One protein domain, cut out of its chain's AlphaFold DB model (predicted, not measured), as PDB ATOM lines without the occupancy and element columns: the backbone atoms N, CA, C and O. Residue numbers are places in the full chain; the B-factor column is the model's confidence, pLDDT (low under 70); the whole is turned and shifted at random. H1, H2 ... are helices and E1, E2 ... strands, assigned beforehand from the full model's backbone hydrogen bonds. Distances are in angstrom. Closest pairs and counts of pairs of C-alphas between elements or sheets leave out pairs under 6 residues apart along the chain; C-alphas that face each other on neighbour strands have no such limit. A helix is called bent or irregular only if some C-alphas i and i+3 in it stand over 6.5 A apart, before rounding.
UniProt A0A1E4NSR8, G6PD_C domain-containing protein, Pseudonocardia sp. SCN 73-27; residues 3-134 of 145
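Overview. This is residues 3 to 134 of the 145 residues of the protein "G6PD_C domain-containing protein" of Pseudonocardia sp. SCN 73-27 (UniProt A0A1E4NSR8). A single antiparallel sheet of four strands, E1 to E4, forms a slab with no named helix over either face, and the chain after it strings out through the separate helices H2 and H3. Before E1, the long stretch of residues 3 to 28 has no named element, and its residues 6 to 11 and 20 to 25 stick out, while the long loop of residues 34 to 51 joins the end of E1 to the start of E2. The printed part has 132 residues, with four strands, then three helices, in the order E1 E2 E3 E4 H1 H2 H3; the class is mixed, with 59 residues, under half, in named elements. The whole is loose, with a radius of gyration of the C-alphas of 20.5 A and spans of 60 by 46 by 35 A.

Along the chain. Residues 3 to 28 hold no named element. E1, residues 29 to 33, begins at C-alpha 29 (71.652, 83.048, 108.288). E2 is residues 52 to 56, E3 residues 62 to 70, 24.8 A long, and E4 residues 78 to 86, 25.9 A. H1 is residues 87 to 90, H2 residues 99 to 109, 15.5 A, and H3 residues 118 to 133, 22.5 A, ending at C-alpha 133 (90.340, 72.473, 126.824).

Arrangement. The strands form a meander, each the antiparallel neighbour of the one before, with edge strands E1 and E4. Within hydrogen-bond range are N 32 and O 53, 2.8 A, in hairpin E1 and E2; N 54 and O 64, 2.8 A, in hairpin E2 and E3; and N 67 and O 81, 2.9 A, in hairpin E3 and E4. H1 is only just not on the sheet, with 4 pairs of C-alphas within 10 A. H2 and H3 are not on it, and they are apart from each other. Every O i to N i+4 pair is within hydrogen-bond range in H2 and 10 of 12 in H3; H1 is too short for one. H3 is only just irregular, C-alphas 127 and 130 being 7.0 A apart, with a kink of 33 degrees near residue 127.

Size, cuts and confidence. The C-alphas farthest apart, of Pro 74 and Arg 133, are 61.0 A apart. The printed part has no cut. The link E1 to E2 is long, 18 residues. Residues 38 to 49 have pLDDT under 70.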
ATOM      1  N   VAL A   3      85.403  74.324 109.718       91.75
ATOM      2  CA  VAL A   3      85.220  72.874 109.823       91.75
ATOM      3  C   VAL A   3      85.193  72.276 108.428       91.75
ATOM      4  O   VAL A   3      84.698  72.895 107.488       91.75
ATOM      5  N   HIS A   4      85.695  71.053 108.314       92.94
ATOM      6  CA  HIS A   4      85.627  70.258 107.098       92.94
ATOM      7  C   HIS A   4      84.827  68.987 107.361       92.94
ATOM      8  O   HIS A   4      84.893  68.423 108.452       92.94
ATOM      9  N   ILE A   5      84.071  68.556 106.354       92.00
ATOM     10  CA  ILE A   5      83.342  67.291 106.373       92.00
ATOM     11  C   ILE A   5      84.105  66.325 105.472       92.00
ATOM     12  O   ILE A   5      84.262  66.591 104.278       92.00
ATOM     13  N   ASP A   6      84.582  65.227 106.055       90.56
ATOM     14  CA  ASP A   6      85.319  64.184 105.340       90.56
ATOM     15  C   ASP A   6      84.345  63.227 104.637       90.56
ATOM     16  O   ASP A   6      84.078  62.112 105.079       90.56
ATOM     17  N   ASP A   7      83.726  63.730 103.570       94.31
ATOM     18  CA  ASP A   7      82.856  62.966 102.679       94.31
ATOM     19  C   ASP A   7      83.079  63.394 101.222       94.31
ATOM     20  O   ASP A   7      83.451  64.541 100.936       94.31
ATOM     21  N   TRP A   8      82.804  62.491 100.276       93.75
ATOM     22  CA  TRP A   8      83.013  62.731  98.844       93.75
ATOM     23  C   TRP A   8      82.243  63.957  98.338       93.75
ATOM     24  O   TRP A   8      82.731  64.678  97.466       93.75
ATOM     25  N   ARG A   9      81.051  64.225  98.892       94.19
ATOM     26  CA  ARG A   9      80.214  65.355  98.479       94.19
ATOM     27  C   ARG A   9      80.811  66.697  98.907       94.19
ATOM     28  O   ARG A   9      80.649  67.686  98.194       94.19
ATOM     29  N   TRP A  10      81.464  66.733 100.066       93.75
ATOM     30  CA  TRP A  10      81.937  67.957 100.723       93.75
ATOM     31  C   TRP A  10      83.460  68.107 100.726       93.75
ATOM     32  O   TRP A  10      83.991  69.053 101.309       93.75
ATOM     33  N   THR A  11      84.166  67.220 100.027       93.38
ATOM     34  CA  THR A  11      85.622  67.258  99.897       93.38
ATOM     35  C   THR A  11      86.086  68.623  99.371       93.38
ATOM     36  O   THR A  11      85.713  69.067  98.279       93.38
ATOM     37  N   GLY A  12      86.917  69.308 100.163       91.56
ATOM     38  CA  GLY A  12      87.459  70.630  99.832       91.56
ATOM     39  C   GLY A  12      86.454  71.786  99.931       91.56
ATOM     40  O   GLY A  12      86.680  72.830  99.320       91.56
ATOM     41  N   VAL A  13      85.337  71.614 100.647       94.62
ATOM     42  CA  VAL A  13      84.377  72.690 100.945       94.62
ATOM     43  C   VAL A  13      84.491  73.082 102.427       94.62
ATOM     44  O   VAL A  13      84.117  72.281 103.284       94.62
ATOM     45  N   PRO A  14      84.986  74.293 102.753       94.94
ATOM     46  CA  PRO A  14      85.078  74.746 104.138       94.94
ATOM     47  C   PRO A  14      83.715  75.216 104.664       94.94
ATOM     48  O   PRO A  14      82.987  75.951 103.992       94.94
ATOM     49  N   PHE A  15      83.393  74.840 105.902       95.06
ATOM     50  CA  PHE A  15      82.216  75.304 106.633       95.06
ATOM     51  C   PHE A  15      82.629  76.305 107.707       95.06
ATOM     52  O   PHE A  15      83.348  75.971 108.648       95.06
ATOM     53  N   TYR A  16      82.136  77.538 107.600       94.75
ATOM     54  CA  TYR A  16      82.412  78.584 108.579       94.75
ATOM     55  C   TYR A  16      81.252  78.744 109.557       94.75
ATOM     56  O   TYR A  16      80.130  79.062 109.171       94.75
ATOM     57  N   LEU A  17      81.547  78.588 110.847       92.88
ATOM     58  CA  LEU A  17      80.606  78.841 111.931       92.88
ATOM     59  C   LEU A  17      80.995  80.126 112.663       92.88
ATOM     60  O   LEU A  17      82.125  80.273 113.154       92.88
ATOM     61  N   ARG A  18      80.033  81.051 112.755       92.69
ATOM     62  CA  ARG A  18      80.152  82.319 113.480       92.69
ATOM     63  C   ARG A  18      78.933  82.522 114.370       92.69
ATOM     64  O   ARG A  18      77.798  82.457 113.919       92.69
ATOM     65  N   THR A  19      79.195  82.809 115.637       92.75
ATOM     66  CA  THR A  19      78.195  83.200 116.631       92.75
ATOM     67  C   THR A  19      78.772  84.328 117.479       92.75
ATOM     68  O   THR A  19      79.991  84.447 117.613       92.75
ATOM     69  N   GLY A  20      77.916  85.189 118.017       93.19
ATOM     70  CA  GLY A  20      78.338  86.335 118.813       93.19
ATOM     71  C   GLY A  20      77.172  86.980 119.547       93.19
ATOM     72  O   GLY A  20      76.008  86.760 119.219       93.19
ATOM     73  N   LYS A  21      77.495  87.783 120.560       94.00
ATOM     74  CA  LYS A  21      76.534  88.605 121.307       94.00
ATOM     75  C   LYS A  21      76.885  90.075 121.115       94.00
ATOM     76  O   LYS A  21      78.025  90.395 120.819       94.00
ATOM     77  N   ALA A  22      75.918  90.969 121.315       93.44
ATOM     78  CA  ALA A  22      76.125  92.414 121.165       93.44
ATOM     79  C   ALA A  22      76.729  92.822 119.803       93.44
ATOM     80  O   ALA A  22      77.479  93.794 119.736       93.44
ATOM     81  N   LEU A  23      76.390  92.084 118.742       93.31
ATOM     82  CA  LEU A  23      76.654  92.463 117.353       93.31
ATOM     83  C   LEU A  23      75.667  93.549 116.900       93.31
ATOM     84  O   LEU A  23      74.718  93.863 117.628       93.31
ATOM     85  N   ALA A  24      75.901  94.138 115.726       92.38
ATOM     86  CA  ALA A  24      75.039  95.171 115.146       92.38
ATOM     87  C   ALA A  24      73.564  94.741 115.030       92.38
ATOM     88  O   ALA A  24      72.666  95.534 115.316       92.38
ATOM     89  N   GLU A  25      73.320  93.479 114.667       90.75
ATOM     90  CA  GLU A  25      71.987  92.919 114.453       90.75
ATOM     91  C   GLU A  25      71.857  91.491 115.004       90.75
ATOM     92  O   GLU A  25      72.824  90.725 115.056       90.75
ATOM     93  N   SER A  26      70.642  91.125 115.422       91.00
ATOM     94  CA  SER A  26      70.290  89.731 115.704       91.00
ATOM     95  C   SER A  26      69.962  89.048 114.385       91.00
ATOM     96  O   SER A  26      68.994  89.413 113.724       91.00
ATOM     97  N   ARG A  27      70.772  88.066 113.989       91.06
ATOM     98  CA  ARG A  27      70.623  87.405 112.694       91.06
ATOM     99  C   ARG A  27      70.979  85.933 112.779       91.06
ATOM    100  O   ARG A  27      71.959  85.554 113.417       91.06
ATOM    101  N   ARG A  28      70.180  85.104 112.106       94.38
ATOM    102  CA  ARG A  28      70.486  83.694 111.845       94.38
ATOM    103  C   ARG A  28      70.400  83.479 110.348       94.38
ATOM    104  O   ARG A  28      69.323  83.597 109.767       94.38
ATOM    105  N   THR A  29      71.544  83.218 109.734       94.75
ATOM    106  CA  THR A  29      71.652  83.048 108.288       94.75
ATOM    107  C   THR A  29      72.530  81.875 107.925       94.75
ATOM    108  O   THR A  29      73.578  81.675 108.538       94.75
ATOM    109  N   ILE A  30      72.143  81.172 106.868       96.31
ATOM    110  CA  ILE A  30      73.003  80.228 106.159       96.31
ATOM    111  C   ILE A  30      73.399  80.898 104.849       96.31
ATOM    112  O   ILE A  30      72.529  81.349 104.108       96.31
ATOM    113  N   THR A  31      74.700  80.998 104.586       95.31
ATOM    114  CA  THR A  31      75.229  81.588 103.349       95.31
ATOM    115  C   THR A  31      75.975  80.515 102.578       95.31
ATOM    116  O   THR A  31      76.897  79.902 103.113       95.31
ATOM    117  N   LEU A  32      75.563  80.270 101.337       95.12
ATOM    118  CA  LEU A  32      76.219  79.351 100.420       95.12
ATOM    119  C   LEU A  32      76.957  80.169  99.361       95.12
ATOM    120  O   LEU A  32      76.329  80.769  98.489       95.12
ATOM    121  N   GLY A  33      78.285  80.180  99.442       93.62
ATOM    122  CA  GLY A  33      79.140  80.716  98.388       93.62
ATOM    123  C   GLY A  33      79.374  79.659  97.313       93.62
ATOM    124  O   GLY A  33      79.841  78.559  97.610       93.62
ATOM    125  N   PHE A  34      79.049  79.975  96.063       90.31
ATOM    126  CA  PHE A  34      79.306  79.077  94.938       90.31
ATOM    127  C   PHE A  34      80.744  79.240  94.436       90.31
ATOM    128  O   PHE A  34      81.413  80.228  94.723       90.31
ATOM    129  N   ARG A  35      81.258  78.262  93.686       85.06
ATOM    130  CA  ARG A  35      82.563  78.415  93.027       85.06
ATOM    131  C   ARG A  35      82.436  79.360  91.836       85.06
ATOM    132  O   ARG A  35      81.395  79.392  91.177       85.06
ATOM    133  N   GLU A  36      83.504  80.098  91.555       76.88
ATOM    134  CA  GLU A  36      83.606  80.877  90.323       76.88
ATOM    135  C   GLU A  36      83.487  79.924  89.119       76.88
ATOM    136  O   GLU A  36      84.101  78.848  89.127       76.88
ATOM    137  N   PRO A  37      82.678  80.257  88.097       71.56
ATOM    138  CA  PRO A  37      82.610  79.444  86.894       71.56
ATOM    139  C   PRO A  37      83.982  79.419  86.197       71.56
ATOM    140  O   PRO A  37      84.658  80.443  86.129       71.56
ATOM    141  N   PRO A  38      84.400  78.276  85.622       67.94
ATOM    142  CA  PRO A  38      85.719  78.142  84.996       67.94
ATOM    143  C   PRO A  38      85.894  79.015  83.742       67.94
ATOM    144  O   PRO A  38      87.019  79.250  83.307       67.94
ATOM    145  N   LEU A  39      84.792  79.480  83.146       67.19
ATOM    146  CA  LEU A  39      84.778  80.312  81.947       67.19
ATOM    147  C   LEU A  39      84.232  81.699  82.278       67.19
ATOM    148  O   LEU A  39      83.107  81.839  82.759       67.19
ATOM    149  N   LYS A  40      85.009  82.729  81.935       66.06
ATOM    150  CA  LYS A  40      84.548  84.117  81.946       66.06
ATOM    151  C   LYS A  40      83.643  84.340  80.742       66.06
ATOM    152  O   LYS A  40      84.113  84.321  79.608       66.06
ATOM    153  N   MET A  41      82.347  84.525  80.980       64.50
ATOM    154  CA  MET A  41      81.373  84.712  79.898       64.50
ATOM    155  C   MET A  41      81.390  86.130  79.304       64.50
ATOM    156  O   MET A  41      80.862  86.324  78.212       64.50
ATOM    157  N   PHE A  42      81.993  87.113  79.989       68.12
ATOM    158  CA  PHE A  42      81.943  88.525  79.596       68.12
ATOM    159  C   PHE A  42      83.342  89.183  79.595       68.12
ATOM    160  O   PHE A  42      84.119  88.969  80.530       68.12
ATOM    161  N   PRO A  43      83.697  89.985  78.571       60.88
ATOM    162  CA  PRO A  43      84.916  90.798  78.573       60.88
ATOM    163  C   PRO A  43      84.864  91.850  79.692       60.88
ATOM    164  O   PRO A  43      83.813  92.429  79.938       60.88
ATOM    165  N   GLY A  44      85.982  92.115  80.377       60.41
ATOM    166  CA  GLY A  44      86.005  93.072  81.498       60.41
ATOM    167  C   GLY A  44      85.514  92.500  82.832       60.41
ATOM    168  O   GLY A  44      85.257  93.247  83.770       60.41
ATOM    169  N   ASP A  45      85.415  91.175  82.944       59.97
ATOM    170  CA  ASP A  45      85.086  90.492  84.189       59.97
ATOM    171  C   ASP A  45      86.254  90.559  85.204       59.97
ATOM    172  O   ASP A  45      87.111  89.664  85.281       59.97
ATOM    173  N   VAL A  46      86.336  91.694  85.910       55.06
ATOM    174  CA  VAL A  46      87.324  91.997  86.964       55.06
ATOM    175  C   VAL A  46      86.832  91.659  88.375       55.06
ATOM    176  O   VAL A  46      87.667  91.485  89.263       55.06
ATOM    177  N   ASP A  47      85.519  91.534  88.593       59.25
ATOM    178  CA  ASP A  47      84.962  91.251  89.920       59.25
ATOM    179  C   ASP A  47      84.881  89.734  90.150       59.25
ATOM    180  O   ASP A  47      84.051  89.045  89.566       59.25
ATOM    181  N   LYS A  48      85.753  89.188  91.004       60.50
ATOM    182  CA  LYS A  48      85.807  87.748  91.331       60.50
ATOM    183  C   LYS A  48      84.696  87.297  92.287       60.50
ATOM    184  O   LYS A  48      84.781  86.219  92.871       60.50
ATOM    185  N   THR A  49      83.677  88.122  92.527       67.25
ATOM    186  CA  THR A  49      82.579  87.741  93.418       67.25
ATOM    187  C   THR A  49      81.793  86.570  92.845       67.25
ATOM    188  O   THR A  49      81.171  86.677  91.784       67.25
ATOM    189  N   CYS A  50      81.820  85.465  93.580       79.38
ATOM    190  CA  CYS A  50      81.009  84.289  93.327       79.38
ATOM    191  C   CYS A  50      79.513  84.572  93.499       79.38
ATOM    192  O   CYS A  50      79.123  85.499  94.208       79.38
ATOM    193  N   ASN A  51      78.676  83.719  92.901       89.25
ATOM    194  CA  ASN A  51      77.254  83.698  93.237       89.25
ATOM    195  C   ASN A  51      77.084  83.325  94.717       89.25
ATOM    196  O   ASN A  51      77.869  82.538  95.259       89.25
ATOM    197  N   GLU A  52      76.039  83.848  95.348       93.12
ATOM    198  CA  GLU A  52      75.762  83.635  96.769       93.12
ATOM    199  C   GLU A  52      74.276  83.360  96.988       93.12
ATOM    200  O   GLU A  52      73.420  84.074  96.470       93.12
ATOM    201  N   MET A  53      73.958  82.332  97.772       95.94
ATOM    202  CA  MET A  53      72.601  82.084  98.256       95.94
ATOM    203  C   MET A  53      72.548  82.305  99.761       95.94
ATOM    204  O   MET A  53      73.321  81.706 100.504       95.94
ATOM    205  N   VAL A  54      71.610  83.130 100.219       95.50
ATOM    206  CA  VAL A  54      71.423  83.444 101.636       95.50
ATOM    207  C   VAL A  54      70.039  82.995 102.076       95.50
ATOM    208  O   VAL A  54      69.028  83.388 101.495       95.50
ATOM    209  N   LEU A  55      70.005  82.191 103.135       96.44
ATOM    210  CA  LEU A  55      68.794  81.784 103.837       96.44
ATOM    211  C   LEU A  55      68.733  82.534 105.168       96.44
ATOM    212  O   LEU A  55      69.527  82.253 106.063       96.44
ATOM    213  N   GLY A  56      67.823  83.496 105.299       94.94
ATOM    214  CA  GLY A  56      67.504  84.174 106.556       94.94
ATOM    215  C   GLY A  56      66.441  83.403 107.333       94.94
ATOM    216  O   GLY A  56      65.397  83.077 106.774       94.94
ATOM    217  N   LEU A  57      66.715  83.100 108.605       90.25
ATOM    218  CA  LEU A  57      65.913  82.166 109.406       90.25
ATOM    219  C   LEU A  57      65.127  82.808 110.563       90.25
ATOM    220  O   LEU A  57      64.327  82.116 111.184       90.25
ATOM    221  N   THR A  58      65.361  84.078 110.903       81.25
ATOM    222  CA  THR A  58      64.728  84.731 112.071       81.25
ATOM    223  C   THR A  58      63.875  85.920 111.647       81.25
ATOM    224  O   THR A  58      64.286  86.649 110.748       81.25
ATOM    225  N   ASP A  59      62.760  86.124 112.357       76.81
ATOM    226  CA  ASP A  59      61.790  87.234 112.286       76.81
ATOM    227  C   ASP A  59      61.079  87.405 110.934       76.81
ATOM    228  O   ASP A  59      59.854  87.333 110.873       76.81
ATOM    229  N   ASP A  60      61.836  87.561 109.853       84.19
ATOM    230  CA  ASP A  60      61.357  87.662 108.474       84.19
ATOM    231  C   ASP A  60      62.117  86.643 107.604       84.19
ATOM    232  O   ASP A  60      63.187  86.950 107.061       84.19
ATOM    233  N   PRO A  61      61.639  85.383 107.540       90.38
ATOM    234  CA  PRO A  61      62.301  84.343 106.774       90.38
ATOM    235  C   PRO A  61      62.382  84.721 105.296       90.38
ATOM    236  O   PRO A  61      61.373  84.984 104.637       90.38
ATOM    237  N   ARG A  62      63.603  84.700 104.762       94.62
ATOM    238  CA  ARG A  62      63.897  85.159 103.404       94.62
ATOM    239  C   ARG A  62      64.903  84.259 102.721       94.62
ATOM    240  O   ARG A  62      65.883  83.836 103.329       94.62
ATOM    241  N   ILE A  63      64.708  84.054 101.429       96.31
ATOM    242  CA  ILE A  63      65.684  83.425 100.545       96.31
ATOM    243  C   ILE A  63      66.144  84.477  99.542       96.31
ATOM    244  O   ILE A  63      65.317  85.087  98.865       96.31
ATOM    245  N   SER A  64      67.450  84.702  99.430       96.19
ATOM    246  CA  SER A  64      68.014  85.520  98.355       96.19
ATOM    247  C   SER A  64      69.089  84.771  97.595       96.19
ATOM    248  O   SER A  64      69.859  84.014  98.182       96.19
ATOM    249  N   PHE A  65      69.144  85.000  96.289       96.00
ATOM    250  CA  PHE A  65      70.162  84.443  95.415       96.00
ATOM    251  C   PHE A  65      70.753  85.559  94.561       96.00
ATOM    252  O   PHE A  65      70.061  86.167  93.741       96.00
ATOM    253  N   ASP A  66      72.022  85.848  94.809       92.19
ATOM    254  CA  ASP A  66      72.813  86.828  94.086       92.19
ATOM    255  C   ASP A  66      73.551  86.127  92.954       92.19
ATOM    256  O   ASP A  66      74.391  85.249  93.174       92.19
ATOM    257  N   VAL A  67      73.206  86.513  91.727       89.00
ATOM    258  CA  VAL A  67      73.734  85.927  90.499       89.00
ATOM    259  C   VAL A  67      74.324  86.984  89.595       89.00
ATOM    260  O   VAL A  67      73.944  88.156  89.611       89.00
ATOM    261  N   ARG A  68      75.234  86.543  88.738       83.00
ATOM    262  CA  ARG A  68      75.754  87.368  87.656       83.00
ATOM    263  C   ARG A  68      74.936  87.168  86.394       83.00
ATOM    264  O   ARG A  68      74.715  86.038  85.963       83.00
ATOM    265  N   ALA A  69      74.507  88.270  85.797       83.38
ATOM    266  CA  ALA A  69      73.714  88.272  84.577       83.38
ATOM    267  C   ALA A  69      74.155  89.411  83.655       83.38
ATOM    268  O   ALA A  69      74.710  90.411  84.112       83.38
ATOM    269  N   LYS A  70      73.887  89.275  82.352       85.69
ATOM    270  CA  LYS A  70      74.063  90.381  81.408       85.69
ATOM    271  C   LYS A  70      73.148  91.534  81.830       85.69
ATOM    272  O   LYS A  70      71.947  91.322  82.006       85.69
ATOM    273  N   VAL A  71      73.693  92.743  81.939       86.44
ATOM    274  CA  VAL A  71      72.874  93.947  82.111       86.44
ATOM    275  C   VAL A  71      72.042  94.148  80.836       86.44
ATOM    276  O   VAL A  71      72.605  94.146  79.737       86.44
ATOM    277  N   PRO A  72      70.705  94.285  80.925       87.25
ATOM    278  CA  PRO A  72      69.882  94.568  79.755       87.25
ATOM    279  C   PRO A  72      70.335  95.860  79.066       87.25
ATOM    280  O   PRO A  72      70.252  96.944  79.635       87.25
ATOM    281  N   GLY A  73      70.827  95.732  77.836       88.12
ATOM    282  CA  GLY A  73      71.406  96.842  77.091       88.12
ATOM    283  C   GLY A  73      72.115  96.395  75.809       88.12
ATOM    284  O   GLY A  73      72.265  95.184  75.567       88.12
ATOM    285  N   PRO A  74      72.519  97.366  74.970       86.00
ATOM    286  CA  PRO A  74      73.263  97.104  73.740       86.00
ATOM    287  C   PRO A  74      74.672  96.571  74.032       86.00
ATOM    288  O   PRO A  74      75.165  95.718  73.298       86.00
ATOM    289  N   GLU A  75      75.273  97.006  75.140       86.12
ATOM    290  CA  GLU A  75      76.611  96.599  75.558       86.12
ATOM    291  C   GLU A  75      76.646  95.179  76.144       86.12
ATOM    292  O   GLU A  75      75.657  94.648  76.668       86.12
ATOM    293  N   ILE A  76      77.817  94.549  76.058       81.88
ATOM    294  CA  ILE A  76      78.098  93.243  76.661       81.88
ATOM    295  C   ILE A  76      78.776  93.486  78.012       81.88
ATOM    296  O   ILE A  76      79.995  93.418  78.133       81.88
ATOM    297  N   GLU A  77      77.960  93.781  79.023       81.12
ATOM    298  CA  GLU A  77      78.408  94.017  80.397       81.12
ATOM    299  C   GLU A  77      77.729  93.048  81.375       81.12
ATOM    300  O   GLU A  77      76.531  92.759  81.272       81.12
ATOM    301  N   ALA A  78      78.502  92.543  82.338       79.94
ATOM    302  CA  ALA A  78      78.010  91.693  83.415       79.94
ATOM    303  C   ALA A  78      77.668  92.525  84.656       79.94
ATOM    304  O   ALA A  78      78.525  93.221  85.192       79.94
ATOM    305  N   GLY A  79      76.448  92.375  85.166       80.12
ATOM    306  CA  GLY A  79      75.989  92.975  86.415       80.12
ATOM    307  C   GLY A  79      75.602  91.928  87.456       80.12
ATOM    308  O   GLY A  79      75.496  90.733  87.166       80.12
ATOM    309  N   ARG A  80      75.371  92.390  88.689       84.88
ATOM    310  CA  ARG A  80      74.754  91.586  89.751       84.88
ATOM    311  C   ARG A  80      73.236  91.723  89.679       84.88
ATOM    312  O   ARG A  80      72.711  92.833  89.711       84.88
ATOM    313  N   ALA A  81      72.544  90.594  89.622       88.62
ATOM    314  CA  ALA A  81      71.102  90.500  89.773       88.62
ATOM    315  C   ALA A  81      70.786  89.753  91.073       88.62
ATOM    316  O   ALA A  81      71.403  88.733  91.377       88.62
ATOM    317  N   ARG A  82      69.815  90.263  91.833       92.56
ATOM    318  CA  ARG A  82      69.364  89.666  93.089       92.56
ATOM    319  C   ARG A  82      67.956  89.126  92.921       92.56
ATOM    320  O   ARG A  82      67.026  89.891  92.684       92.56
ATOM    321  N   MET A  83      67.799  87.823  93.099       95.06
ATOM    322  CA  MET A  83      66.495  87.196  93.297       95.06
ATOM    323  C   MET A  83      66.187  87.172  94.791       95.06
ATOM    324  O   MET A  83      67.071  86.886  95.600       95.06
ATOM    325  N   ARG A  84      64.947  87.477  95.172       95.62
ATOM    326  CA  ARG A  84      64.519  87.512  96.571       95.62
ATOM    327  C   ARG A  84      63.113  86.942  96.713       95.62
ATOM    328  O   ARG A  84      62.238  87.265  95.919       95.62
ATOM    329  N   LEU A  85      62.932  86.113  97.733       95.50
ATOM    330  CA  LEU A  85      61.659  85.558  98.166       95.50
ATOM    331  C   LEU A  85      61.500  85.815  99.665       95.50
ATOM    332  O   LEU A  85      62.251  85.259 100.469       95.50
ATOM    333  N   ASP A  86      60.521  86.633 100.025       93.69
ATOM    334  CA  ASP A  86      60.080  86.838 101.402       93.69
ATOM    335  C   ASP A  86      58.949  85.851 101.700       93.69
ATOM    336  O   ASP A  86      57.898  85.884 101.056       93.69
ATOM    337  N   LEU A  87      59.167  84.917 102.633       91.25
ATOM    338  CA  LEU A  87      58.227  83.808 102.832       91.25
ATOM    339  C   LEU A  87      56.879  84.282 103.377       91.25
ATOM    340  O   LEU A  87      55.850  83.739 102.983       91.25
ATOM    341  N   LEU A  88      56.875  85.283 104.259       89.81
ATOM    342  CA  LEU A  88      55.643  85.813 104.850       89.81
ATOM    343  C   LEU A  88      54.806  86.593 103.830       89.81
ATOM    344  O   LEU A  88      53.580  86.533 103.875       89.81
ATOM    345  N   GLU A  89      55.451  87.274 102.879       92.38
ATOM    346  CA  GLU A  89      54.755  87.949 101.779       92.38
ATOM    347  C   GLU A  89      54.225  86.948 100.747       92.38
ATOM    348  O   GLU A  89      53.099  87.079 100.270       92.38
ATOM    349  N   ALA A  90      55.017  85.925 100.417       92.88
ATOM    350  CA  ALA A  90      54.635  84.902  99.448       92.88
ATOM    351  C   ALA A  90      53.544  83.954  99.974       92.88
ATOM    352  O   ALA A  90      52.761  83.415  99.190       92.88
ATOM    353  N   LEU A  91      53.487  83.738 101.291       91.12
ATOM    354  CA  LEU A  91      52.541  82.844 101.959       91.12
ATOM    355  C   LEU A  91      51.832  83.567 103.120       91.12
ATOM    356  O   LEU A  91      51.985  83.175 104.277       91.12
ATOM    357  N   PRO A  92      50.994  84.583 102.846       89.38
ATOM    358  CA  PRO A  92      50.423  85.449 103.884       89.38
ATOM    359  C   PRO A  92      49.433  84.731 104.815       89.38
ATOM    360  O   PRO A  92      49.156  85.194 105.919       89.38
ATOM    361  N   ALA A  93      48.883  83.593 104.382       91.56
ATOM    362  CA  ALA A  93      48.003  82.756 105.196       91.56
ATOM    363  C   ALA A  93      48.765  81.741 106.070       91.56
ATOM    364  O   ALA A  93      48.142  81.052 106.882       91.56
ATOM    365  N   ALA A  94      50.085  81.610 105.901       86.31
ATOM    366  CA  ALA A  94      50.878  80.670 106.675       86.31
ATOM    367  C   ALA A  94      50.907  81.082 108.149       86.31
ATOM    368  O   ALA A  94      51.182  82.225 108.502       86.31
ATOM    369  N   ARG A  95      50.645  80.110 109.022       82.94
ATOM    370  CA  ARG A  95      50.794  80.239 110.472       82.94
ATOM    371  C   ARG A  95      51.732  79.132 110.931       82.94
ATOM    372  O   ARG A  95      51.250  78.057 111.290       82.94
ATOM    373  N   PRO A  96      53.053  79.320 110.789       81.81
ATOM    374  CA  PRO A  96      53.991  78.319 111.259       81.81
ATOM    375  C   PRO A  96      53.805  78.151 112.777       81.81
ATOM    376  O   PRO A  96      53.698  79.163 113.472       81.81
ATOM    377  N   PRO A  97      53.726  76.908 113.286       84.06
ATOM    378  CA  PRO A  97      53.689  76.676 114.724       84.06
ATOM    379  C   PRO A  97      54.957  77.232 115.371       84.06
ATOM    380  O   PRO A  97      56.024  77.260 114.743       84.06
ATOM    381  N   GLU A  98      54.862  77.633 116.635       87.06
ATOM    382  CA  GLU A  98      56.066  77.978 117.386       87.06
ATOM    383  C   GLU A  98      56.995  76.760 117.505       87.06
ATOM    384  O   GLU A  98      56.567  75.604 117.427       87.06
ATOM    385  N   ALA A  99      58.291  77.001 117.725       86.31
ATOM    386  CA  ALA A  99      59.293  75.935 117.754       86.31
ATOM    387  C   ALA A  99      58.931  74.808 118.740       86.31
ATOM    388  O   ALA A  99      59.048  73.633 118.402       86.31
ATOM    389  N   TYR A 100      58.432  75.147 119.933       90.75
ATOM    390  CA  TYR A 100      58.019  74.143 120.917       90.75
ATOM    391  C   TYR A 100      56.699  73.453 120.568       90.75
ATOM    392  O   TYR A 100      56.586  72.249 120.781       90.75
ATOM    393  N   GLU A 101      55.723  74.165 119.996       92.31
ATOM    394  CA  GLU A 101      54.476  73.551 119.515       92.31
ATOM    395  C   GLU A 101      54.768  72.494 118.452       92.31
ATOM    396  O   GLU A 101      54.217  71.392 118.492       92.31
ATOM    397  N   ARG A 102      55.689  72.810 117.532       90.88
ATOM    398  CA  ARG A 102      56.133  71.875 116.503       90.88
ATOM    399  C   ARG A 102      56.781  70.634 117.108       90.88
ATOM    400  O   ARG A 102      56.391  69.529 116.746       90.88
ATOM    401  N   LEU A 103      57.726  70.807 118.033       92.94
ATOM    402  CA  LEU A 103      58.412  69.682 118.673       92.94
ATOM    403  C   LEU A 103      57.444  68.787 119.456       92.94
ATOM    404  O   LEU A 103      57.534  67.565 119.370       92.94
ATOM    405  N   LEU A 104      56.489  69.372 120.183       93.56
ATOM    406  CA  LEU A 104      55.465  68.606 120.900       93.56
ATOM    407  C   LEU A 104      54.566  67.822 119.938       93.56
ATOM    408  O   LEU A 104      54.269  66.654 120.190       93.56
ATOM    409  N   LEU A 105      54.159  68.442 118.828       93.12
ATOM    410  CA  LEU A 105      53.377  67.774 117.792       93.12
ATOM    411  C   LEU A 105      54.140  66.595 117.174       93.12
ATOM    412  O   LEU A 105      53.545  65.541 116.951       93.12
ATOM    413  N   ASP A 106      55.437  66.756 116.916       93.19
ATOM    414  CA  ASP A 106      56.280  65.702 116.351       93.19
ATOM    415  C   ASP A 106      56.413  64.519 117.332       93.19
ATOM    416  O   ASP A 106      56.212  63.373 116.929       93.19
ATOM    417  N   VAL A 107      56.566  64.777 118.640       94.19
ATOM    418  CA  VAL A 107      56.523  63.726 119.684       94.19
ATOM    419  C   VAL A 107      55.191  62.981 119.680       94.19
ATOM    420  O   VAL A 107      55.175  61.751 119.705       94.19
ATOM    421  N   MET A 108      54.065  63.700 119.615       95.25
ATOM    422  CA  MET A 108      52.733  63.078 119.566       95.25
ATOM    423  C   MET A 108      52.534  62.210 118.318       95.25
ATOM    424  O   MET A 108      51.754  61.260 118.347       95.25
ATOM    425  N   ARG A 109      53.231  62.530 117.223       95.69
ATOM    426  CA  ARG A 109      53.212  61.771 115.967       95.69
ATOM    427  C   ARG A 109      54.251  60.652 115.912       95.69
ATOM    428  O   ARG A 109      54.230  59.878 114.960       95.69
ATOM    429  N   GLY A 110      55.135  60.559 116.906       92.19
ATOM    430  CA  GLY A 110      56.272  59.640 116.887       92.19
ATOM    431  C   GLY A 110      57.310  59.980 115.811       92.19
ATOM    432  O   GLY A 110      58.027  59.090 115.368       92.19
ATOM    433  N   ASP A 111      57.372  61.239 115.369       92.25
ATOM    434  CA  ASP A 111      58.343  61.722 114.389       92.25
ATOM    435  C   ASP A 111      59.587  62.262 115.109       92.25
ATOM    436  O   ASP A 111      59.530  63.259 115.831       92.25
ATOM    437  N   SER A 112      60.724  61.593 114.921       88.56
ATOM    438  CA  SER A 112      62.000  61.965 115.534       88.56
ATOM    439  C   SER A 112      62.914  62.788 114.618       88.56
ATOM    440  O   SER A 112      64.048  63.063 114.997       88.56
ATOM    441  N   THR A 113      62.450  63.225 113.441       88.38
ATOM    442  CA  THR A 113      63.297  63.862 112.409       88.38
ATOM    443  C   THR A 113      64.010  65.135 112.884       88.38
ATOM    444  O   THR A 113      65.120  65.422 112.440       88.38
ATOM    445  N   LEU A 114      63.394  65.913 113.781       85.50
ATOM    446  CA  LEU A 114      63.966  67.154 114.330       85.50
ATOM    447  C   LEU A 114      64.665  66.962 115.686       85.50
ATOM    448  O   LEU A 114      65.080  67.944 116.306       85.50
ATOM    449  N   PHE A 115      64.785  65.723 116.159       88.94
ATOM    450  CA  PHE A 115      65.443  65.400 117.419       88.94
ATOM    451  C   PHE A 115      66.851  64.881 117.158       88.94
ATOM    452  O   PHE A 115      67.064  64.017 116.312       88.94
ATOM    453  N   THR A 116      67.814  65.395 117.916       87.88
ATOM    454  CA  THR A 116      69.197  64.921 117.858       87.88
ATOM    455  C   THR A 116      69.296  63.567 118.551       87.88
ATOM    456  O   THR A 116      68.836  63.414 119.687       87.88
ATOM    457  N   ASN A 117      69.886  62.580 117.880       90.44
ATOM    458  CA  ASN A 117      70.065  61.250 118.455       90.44
ATOM    459  C   ASN A 117      71.277  61.204 119.412       90.44
ATOM    460  O   ASN A 117      72.136  62.085 119.398       90.44
ATOM    461  N   THR A 118      71.374  60.165 120.248       91.31
ATOM    462  CA  THR A 118      72.466  60.043 121.230       91.31
ATOM    463  C   THR A 118      73.853  60.049 120.582       91.31
ATOM    464  O   THR A 118      74.748  60.716 121.082       91.31
ATOM    465  N   GLN A 119      74.037  59.348 119.460       91.44
ATOM    466  CA  GLN A 119      75.337  59.261 118.781       91.44
ATOM    467  C   GLN A 119      75.775  60.615 118.207       91.44
ATOM    468  O   GLN A 119      76.946  60.972 118.290       91.44
ATOM    469  N   GLU A 120      74.835  61.393 117.667       89.69
ATOM    470  CA  GLU A 120      75.077  62.755 117.189       89.69
ATOM    471  C   GLU A 120      75.500  63.680 118.331       89.69
ATOM    472  O   GLU A 120      76.415  64.484 118.158       89.69
ATOM    473  N   VAL A 121      74.868  63.559 119.505       92.06
ATOM    474  CA  VAL A 121      75.246  64.343 120.688       92.06
ATOM    475  C   VAL A 121      76.670  64.011 121.135       92.06
ATOM    476  O   VAL A 121      77.448  64.937 121.358       92.06
ATOM    477  N   GLU A 122      77.024  62.728 121.235       92.31
ATOM    478  CA  GLU A 122      78.384  62.298 121.601       92.31
ATOM    479  C   GLU A 122      79.423  62.834 120.603       92.31
ATOM    480  O   GLU A 122      80.411  63.449 121.001       92.31
ATOM    481  N   LEU A 123      79.150  62.734 119.298       90.00
ATOM    482  CA  LEU A 123      80.047  63.252 118.262       90.00
ATOM    483  C   LEU A 123      80.248  64.774 118.363       90.00
ATOM    484  O   LEU A 123      81.358  65.276 118.174       90.00
ATOM    485  N   ILE A 124      79.187  65.530 118.668       89.75
ATOM    486  CA  ILE A 124      79.288  66.982 118.881       89.75
ATOM    487  C   ILE A 124      80.217  67.291 120.061       89.75
ATOM    488  O   ILE A 124      80.986  68.255 119.991       89.75
ATOM    489  N   TRP A 125      80.154  66.503 121.136       90.38
ATOM    490  CA  TRP A 125      81.041  66.663 122.288       90.38
ATOM    491  C   TRP A 125      82.490  66.335 121.943       90.38
ATOM    492  O   TRP A 125      83.353  67.179 122.188       90.38
ATOM    493  N   ASP A 126      82.746  65.215 121.269       90.31
ATOM    494  CA  ASP A 126      84.091  64.825 120.829       90.31
ATOM    495  C   ASP A 126      84.766  65.916 119.981       90.31
ATOM    496  O   ASP A 126      85.942  66.240 120.170       90.31
ATOM    497  N   VAL A 127      84.010  66.545 119.074       88.19
ATOM    498  CA  VAL A 127      84.509  67.638 118.223       88.19
ATOM    499  C   VAL A 127      84.755  68.923 119.021       88.19
ATOM    500  O   VAL A 127      85.680  69.682 118.717       88.19
ATOM    501  N   ARG A 128      83.936  69.211 120.039       87.44
ATOM    502  CA  ARG A 128      84.006  70.464 120.809       87.44
ATOM    503  C   ARG A 128      85.057  70.422 121.916       87.44
ATOM    504  O   ARG A 128      85.632  71.460 122.246       87.44
ATOM    505  N   ASP A 129      85.306  69.256 122.494       92.38
ATOM    506  CA  ASP A 129      86.158  69.073 123.668       92.38
ATOM    507  C   ASP A 129      87.570  69.667 123.544       92.38
ATOM    508  O   ASP A 129      88.025  70.314 124.495       92.38
ATOM    509  N   PRO A 130      88.288  69.527 122.413       89.94
ATOM    510  CA  PRO A 130      89.586  70.178 122.235       89.94
ATOM    511  C   PRO A 130      89.508  71.710 122.334       89.94
ATOM    512  O   PRO A 130      90.342  72.319 123.000       89.94
ATOM    513  N   LEU A 131      88.471  72.328 121.752       88.00
ATOM    514  CA  LEU A 131      88.261  73.784 121.783       88.00
ATOM    515  C   LEU A 131      87.928  74.308 123.185       88.00
ATOM    516  O   LEU A 131      88.195  75.468 123.487       88.00
ATOM    517  N   LEU A 132      87.309  73.481 124.033       90.50
ATOM    518  CA  LEU A 132      87.030  73.841 125.426       90.50
ATOM    519  C   LEU A 132      88.266  73.720 126.315       90.50
ATOM    520  O   LEU A 132      88.411  74.500 127.255       90.50
ATOM    521  N   ARG A 133      89.121  72.726 126.047       94.06
ATOM    522  CA  ARG A 133      90.340  72.473 126.824       94.06
ATOM    523  C   ARG A 133      91.430  73.504 126.554       94.06
ATOM    524  O   ARG A 133      92.120  73.883 127.494       94.06
ATOM    525  N   ASP A 134      91.555  73.966 125.313       93.25
ATOM    526  CA  ASP A 134      92.501  75.016 124.922       93.25
ATOM    527  C   ASP A 134      91.791  76.111 124.105       93.25
ATOM    528  O   ASP A 134      91.831  76.119 122.869       93.25
TER     529      ASP A 134